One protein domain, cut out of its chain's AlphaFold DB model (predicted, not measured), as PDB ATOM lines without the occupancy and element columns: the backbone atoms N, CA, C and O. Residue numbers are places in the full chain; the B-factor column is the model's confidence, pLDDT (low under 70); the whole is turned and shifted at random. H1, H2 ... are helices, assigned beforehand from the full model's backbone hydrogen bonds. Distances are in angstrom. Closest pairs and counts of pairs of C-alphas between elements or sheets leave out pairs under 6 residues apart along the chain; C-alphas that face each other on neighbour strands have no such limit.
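This is residues 5 to 54 of the 138 residues of the protein "Membrane protein" of Mycobacterium tuberculosis variant africanum (UniProt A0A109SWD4). What shape do these atoms make? Two long helices, H2 and H1, meet near their ends as an open V, with a tight link at the tip and the arms spread apart. What is it built of? The printed part has 50 residues, with two named helices in the order H1, H2 and no named strand, and its class is all helix. How large and how dense is it? It is extended and flat, with a radius of gyration of the C-alphas of 16.5 A and spans of 47 by 34 by 6 A.

Where is the longest helix? H2, residues 27 to 53, measures 37.6 A from C-alpha 27 at (-15.740, -17.966, 34.380) to C-alpha 53 at (14.976, 3.431, 38.006). Where is the other one? H1, residues 5 to 23, measures 27.0 A and begins with C-alpha 5 at (-9.536, -1.283, 3.394).

How does H1 stand to H2? They are close but not clearly touching, with 2 pairs of C-alphas within 8 A; the closest C-alphas, those of Gly 23 and Leu 30, are 7.6 A apart. They run opposite ways at a steep tilt of 67 degrees, and their centres are 25.1 A apart. What do the backbones show? In H1 and H2 every O i to N i+4 pair is within hydrogen-bond range.

How far does it reach? The two C-alphas farthest apart, those of Glu 6 and Ala 54, are 47.1 A apart. Which residues stand free? Residues 5 to 21, which belong to H1, stand free, and so do residues 23 to 29, of which 27 to 29 belong to H2, and residues 34 to 54, of which 34 to 53 belong to H2. Is there a cut or a long link? The printed part has no cut, and the link from H1 to H2, with 3 residues between them, is tight. Where is confidence low? The mean pLDDT of the printed part is 82.4, and residues 5 to 7 and 52 to 54 are under 70.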
ATOM      1  N   PRO A   5      -8.362  -1.251   2.514       63.03
ATOM      2  CA  PRO A   5      -9.536  -1.283   3.394       63.03
ATOM      3  C   PRO A   5     -10.133  -2.678   3.625       63.03
ATOM      4  O   PRO A   5     -10.687  -2.907   4.696       63.03
ATOM      5  N   GLU A   6     -10.030  -3.616   2.679       65.50
ATOM      6  CA  GLU A   6     -10.578  -4.976   2.850       65.50
ATOM      7  C   GLU A   6      -9.754  -5.790   3.858       65.50
ATOM      8  O   GLU A   6     -10.316  -6.517   4.676       65.50
ATOM      9  N   VAL A   7      -8.431  -5.595   3.856       69.25
ATOM     10  CA  VAL A   7      -7.497  -6.232   4.800       69.25
ATOM     11  C   VAL A   7      -7.716  -5.710   6.222       69.25
ATOM     12  O   VAL A   7      -7.804  -6.494   7.164       69.25
ATOM     13  N   LEU A   8      -7.883  -4.392   6.376       72.00
ATOM     14  CA  LEU A   8      -8.192  -3.752   7.661       72.00
ATOM     15  C   LEU A   8      -9.535  -4.225   8.226       72.00
ATOM     16  O   LEU A   8      -9.633  -4.557   9.407       72.00
ATOM     17  N   ARG A   9     -10.567  -4.318   7.380       75.31
ATOM     18  CA  ARG A   9     -11.894  -4.794   7.790       75.31
ATOM     19  C   ARG A   9     -11.854  -6.257   8.232       75.31
ATOM     20  O   ARG A   9     -12.430  -6.572   9.267       75.31
ATOM     21  N   GLY A  10     -11.123  -7.103   7.501       77.69
ATOM     22  CA  GLY A  10     -10.895  -8.506   7.854       77.69
ATOM     23  C   GLY A  10     -10.141  -8.684   9.176       77.69
ATOM     24  O   GLY A  10     -10.487  -9.550   9.977       77.69
ATOM     25  N   ALA A  11      -9.151  -7.830   9.450       77.38
ATOM     26  CA  ALA A  11      -8.417  -7.850  10.714       77.38
ATOM     27  C   ALA A  11      -9.307  -7.452  11.905       77.38
ATOM     28  O   ALA A  11      -9.252  -8.080  12.965       77.38
ATOM     29  N   VAL A  12     -10.172  -6.450  11.725       78.88
ATOM     30  CA  VAL A  12     -11.122  -6.006  12.757       78.88
ATOM     31  C   VAL A  12     -12.175  -7.079  13.039       78.88
ATOM     32  O   VAL A  12     -12.447  -7.370  14.204       78.88
ATOM     33  N   THR A  13     -12.740  -7.714  12.007       81.06
ATOM     34  CA  THR A  13     -13.722  -8.796  12.192       81.06
ATOM     35  C   THR A  13     -13.100 -10.011  12.873       81.06
ATOM     36  O   THR A  13     -13.668 -10.510  13.840       81.06
ATOM     37  N   ALA A  14     -11.893 -10.412  12.465       78.25
ATOM     38  CA  ALA A  14     -11.170 -11.517  13.094       78.25
ATOM     39  C   ALA A  14     -10.835 -11.229  14.568       78.25
ATOM     40  O   ALA A  14     -10.910 -12.116  15.417       78.25
ATOM     41  N   SER A  15     -10.495  -9.982  14.897       78.62
ATOM     42  CA  SER A  15     -10.242  -9.568  16.283       78.62
ATOM     43  C   SER A  15     -11.513  -9.624  17.127       78.62
ATOM     44  O   SER A  15     -11.487 -10.095  18.262       78.62
ATOM     45  N   ARG A  16     -12.647  -9.199  16.562       78.25
ATOM     46  CA  ARG A  16     -13.945  -9.220  17.241       78.25
ATOM     47  C   ARG A  16     -14.424 -10.641  17.526       78.25
ATOM     48  O   ARG A  16     -14.878 -10.900  18.634       78.25
ATOM     49  N   GLU A  17     -14.273 -11.559  16.574       81.06
ATOM     50  CA  GLU A  17     -14.612 -12.976  16.766       81.06
ATOM     51  C   GLU A  17     -13.751 -13.629  17.847       81.06
ATOM     52  O   GLU A  17     -14.269 -14.349  18.699       81.06
ATOM     53  N   ARG A  18     -12.449 -13.321  17.877       77.06
ATOM     54  CA  ARG A  18     -11.540 -13.809  18.925       77.06
ATOM     55  C   ARG A  18     -11.930 -13.294  20.305       77.06
ATOM     56  O   ARG A  18     -11.965 -14.074  21.247       77.06
ATOM     57  N   LEU A  19     -12.264 -12.008  20.429       77.38
ATOM     58  CA  LEU A  19     -12.737 -11.432  21.692       77.38
ATOM     59  C   LEU A  19     -14.054 -12.067  22.152       77.38
ATOM     60  O   LEU A  19     -14.225 -12.324  23.341       77.38
ATOM     61  N   TRP A  20     -14.954 -12.375  21.217       79.19
ATOM     62  CA  TRP A  20     -16.202 -13.072  21.521       79.19
ATOM     63  C   TRP A  20     -15.967 -14.506  21.997       79.19
ATOM     64  O   TRP A  20     -16.533 -14.915  23.005       79.19
ATOM     65  N   ALA A  21     -15.058 -15.226  21.339       78.81
ATOM     66  CA  ALA A  21     -14.656 -16.574  21.730       78.81
ATOM     67  C   ALA A  21     -13.924 -16.623  23.087       78.81
ATOM     68  O   ALA A  21     -13.981 -17.635  23.788       78.81
ATOM     69  N   ILE A  22     -13.234 -15.541  23.466       77.88
ATOM     70  CA  ILE A  22     -12.627 -15.379  24.794       77.88
ATOM     71  C   ILE A  22     -13.717 -15.113  25.836       77.88
ATOM     72  O   ILE A  22     -13.728 -15.756  26.880       77.88
ATOM     73  N   GLY A  23     -14.669 -14.221  25.542       75.44
ATOM     74  CA  GLY A  23     -15.794 -13.916  26.431       75.44
ATOM     75  C   GLY A  23     -16.749 -15.092  26.662       75.44
ATOM     76  O   GLY A  23     -17.418 -15.129  27.688       75.44
ATOM     77  N   SER A  24     -16.785 -16.069  25.751       81.44
ATOM     78  CA  SER A  24     -17.571 -17.302  25.895       81.44
ATOM     79  C   SER A  24     -16.858 -18.418  26.672       81.44
ATOM     80  O   SER A  24     -17.375 -19.532  26.743       81.44
ATOM     81  N   GLN A  25     -15.655 -18.173  27.200       84.62
ATOM     82  CA  GLN A  25     -14.950 -19.140  28.045       84.62
ATOM     83  C   GLN A  25     -15.616 -19.267  29.420       84.62
ATOM     84  O   GLN A  25     -16.360 -18.392  29.859       84.62
ATOM     85  N   SER A  26     -15.327 -20.360  30.130       85.19
ATOM     86  CA  SER A  26     -15.821 -20.533  31.499       85.19
ATOM     87  C   SER A  26     -15.287 -19.434  32.424       85.19
ATOM     88  O   SER A  26     -14.136 -19.008  32.291       85.19
ATOM     89  N   GLU A  27     -16.093 -19.014  33.405       85.31
ATOM     90  CA  GLU A  27     -15.740 -17.966  34.380       85.31
ATOM     91  C   GLU A  27     -14.364 -18.205  35.021       85.31
ATOM     92  O   GLU A  27     -13.561 -17.287  35.171       85.31
ATOM     93  N   ARG A  28     -14.043 -19.472  35.314       88.00
ATOM     94  CA  ARG A  28     -12.749 -19.881  35.874       88.00
ATOM     95  C   ARG A  28     -11.575 -19.620  34.927       88.00
ATOM     96  O   ARG A  28     -10.509 -19.222  35.384       88.00
ATOM     97  N   THR A  29     -11.760 -19.849  33.629       89.25
ATOM     98  CA  THR A  29     -10.720 -19.631  32.610       89.25
ATOM     99  C   THR A  29     -10.476 -18.143  32.410       89.25
ATOM    100  O   THR A  29      -9.326 -17.718  32.340       89.25
ATOM    101  N   LEU A  30     -11.547 -17.343  32.395       90.12
ATOM    102  CA  LEU A  30     -11.443 -15.888  32.355       90.12
ATOM    103  C   LEU A  30     -10.712 -15.352  33.587       90.12
ATOM    104  O   LEU A  30      -9.770 -14.580  33.437       90.12
ATOM    105  N   MET A  31     -11.077 -15.813  34.785       91.56
ATOM    106  CA  MET A  31     -10.430 -15.395  36.030       91.56
ATOM    107  C   MET A  31      -8.945 -15.780  36.075       91.56
ATOM    108  O   MET A  31      -8.098 -14.962  36.418       91.56
ATOM    109  N   LEU A  32      -8.596 -17.018  35.716       95.06
ATOM    110  CA  LEU A  32      -7.193 -17.443  35.683       95.06
ATOM    111  C   LEU A  32      -6.397 -16.677  34.621       95.06
ATOM    112  O   LEU A  32      -5.273 -16.263  34.887       95.06
ATOM    113  N   GLY A  33      -6.982 -16.448  33.444       93.25
ATOM    114  CA  GLY A  33      -6.349 -15.684  32.373       93.25
ATOM    115  C   GLY A  33      -6.077 -14.231  32.763       93.25
ATOM    116  O   GLY A  33      -4.985 -13.728  32.502       93.25
ATOM    117  N   THR A  34      -7.024 -13.566  33.430       91.94
ATOM    118  CA  THR A  34      -6.841 -12.182  33.893       91.94
ATOM    119  C   THR A  34      -5.787 -12.090  34.986       91.94
ATOM    120  O   THR A  34      -4.942 -11.200  34.920       91.94
ATOM    121  N   ILE A  35      -5.781 -13.025  35.945       96.25
ATOM    122  CA  ILE A  35      -4.753 -13.092  36.991       96.25
ATOM    123  C   ILE A  35      -3.376 -13.274  36.358       96.25
ATOM    124  O   ILE A  35      -2.475 -12.494  36.645       96.25
ATOM    125  N   LEU A  36      -3.218 -14.243  35.452       96.62
ATOM    126  CA  LEU A  36      -1.945 -14.488  34.774       96.62
ATOM    127  C   LEU A  36      -1.475 -13.263  33.983       96.62
ATOM    128  O   LEU A  36      -0.307 -12.888  34.073       96.62
ATOM    129  N   LEU A  37      -2.376 -12.605  33.248       96.50
ATOM    130  CA  LEU A  37      -2.050 -11.392  32.499       96.50
ATOM    131  C   LEU A  37      -1.606 -10.258  33.434       96.50
ATOM    132  O   LEU A  37      -0.582  -9.622  33.186       96.50
ATOM    133  N   ALA A  38      -2.337 -10.032  34.528       96.62
ATOM    134  CA  ALA A  38      -1.991  -9.034  35.531       96.62
ATOM    135  C   ALA A  38      -0.636  -9.338  36.190       96.62
ATOM    136  O   ALA A  38       0.180  -8.433  36.358       96.62
ATOM    137  N   SER A  39      -0.356 -10.608  36.500       96.44
ATOM    138  CA  SER A  39       0.933 -11.041  37.043       96.44
ATOM    139  C   SER A  39       2.084 -10.773  36.075       96.44
ATOM    140  O   SER A  39       3.116 -10.258  36.496       96.44
ATOM    141  N   VAL A  40       1.911 -11.054  34.779       97.81
ATOM    142  CA  VAL A  40       2.932 -10.762  33.758       97.81
ATOM    143  C   VAL A  40       3.183  -9.259  33.643       97.81
ATOM    144  O   VAL A  40       4.338  -8.839  33.622       97.81
ATOM    145  N   ILE A  41       2.129  -8.437  33.617       97.12
ATOM    146  CA  ILE A  41       2.259  -6.971  33.570       97.12
ATOM    147  C   ILE A  41       2.993  -6.457  34.812       97.12
ATOM    148  O   ILE A  41       3.898  -5.629  34.695       97.12
ATOM    149  N   SER A  42       2.638  -6.964  35.992       93.88
ATOM    150  CA  SER A  42       3.294  -6.607  37.249       93.88
ATOM    151  C   SER A  42       4.782  -6.971  37.228       93.88
ATOM    152  O   SER A  42       5.618  -6.106  37.489       93.88
ATOM    153  N   ALA A  43       5.126  -8.196  36.823       91.62
ATOM    154  CA  ALA A  43       6.512  -8.651  36.724       91.62
ATOM    155  C   ALA A  43       7.325  -7.840  35.699       91.62
ATOM    156  O   ALA A  43       8.448  -7.433  35.988       91.62
ATOM    157  N   ALA A  44       6.756  -7.547  34.527       91.81
ATOM    158  CA  ALA A  44       7.409  -6.732  33.504       91.81
ATOM    159  C   ALA A  44       7.636  -5.287  33.976       91.81
ATOM    160  O   ALA A  44       8.700  -4.719  33.736       91.81
ATOM    161  N   THR A  45       6.665  -4.710  34.688       88.62
ATOM    162  CA  THR A  45       6.786  -3.366  35.267       88.62
ATOM    163  C   THR A  45       7.867  -3.341  36.346       88.62
ATOM    164  O   THR A  45       8.729  -2.470  36.318       88.62
ATOM    165  N   ALA A  46       7.884  -4.322  37.252       83.38
ATOM    166  CA  ALA A  46       8.924  -4.450  38.273       83.38
ATOM    167  C   ALA A  46      10.321  -4.626  37.651       83.38
ATOM    168  O   ALA A  46      11.291  -4.013  38.094       83.38
ATOM    169  N   TYR A  47      10.425  -5.401  36.569       82.19
ATOM    170  CA  TYR A  47      11.667  -5.538  35.815       82.19
ATOM    171  C   TYR A  47      12.106  -4.206  35.187       82.19
ATOM    172  O   TYR A  47      13.240  -3.786  35.383       82.19
ATOM    173  N   ALA A  48      11.214  -3.492  34.498       82.75
ATOM    174  CA  ALA A  48      11.528  -2.189  33.914       82.75
ATOM    175  C   ALA A  48      11.963  -1.165  34.978       82.75
ATOM    176  O   ALA A  48      12.965  -0.472  34.805       82.75
ATOM    177  N   LEU A  49      11.252  -1.108  36.109       76.94
ATOM    178  CA  LEU A  49      11.583  -0.226  37.229       76.94
ATOM    179  C   LEU A  49      12.928  -0.579  37.873       76.94
ATOM    180  O   LEU A  49      13.701   0.323  38.187       76.94
ATOM    181  N   SER A  50      13.242  -1.865  38.038       71.56
ATOM    182  CA  SER A  50      14.545  -2.274  38.577       71.56
ATOM    183  C   SER A  50      15.694  -1.949  37.620       71.56
ATOM    184  O   SER A  50      16.736  -1.476  38.060       71.56
ATOM    185  N   GLN A  51      15.501  -2.127  36.307       71.25
ATOM    186  CA  GLN A  51      16.548  -1.867  35.314       71.25
ATOM    187  C   GLN A  51      16.786  -0.382  35.029       71.25
ATOM    188  O   GLN A  51      17.921  -0.010  34.739       71.25
ATOM    189  N   TRP A  52      15.740   0.448  35.051       67.56
ATOM    190  CA  TRP A  52      15.839   1.854  34.632       67.56
ATOM    191  C   TRP A  52      15.804   2.860  35.772       67.56
ATOM    192  O   TRP A  52      16.288   3.973  35.599       67.56
ATOM    193  N   TYR A  53      15.217   2.495  36.911       62.38
ATOM    194  CA  TYR A  53      14.976   3.431  38.006       62.38
ATOM    195  C   TYR A  53      15.594   2.977  39.333       62.38
ATOM    196  O   TYR A  53      15.372   3.638  40.343       62.38
ATOM    197  N   ALA A  54      16.354   1.869  39.347       59.94
ATOM    198  CA  ALA A  54      17.018   1.326  40.540       59.94
ATOM    199  C   ALA A  54      16.114   1.264  41.784       59.94
ATOM    200  O   ALA A  54      16.562   1.482  42.907       59.94
TER     201      ALA A  54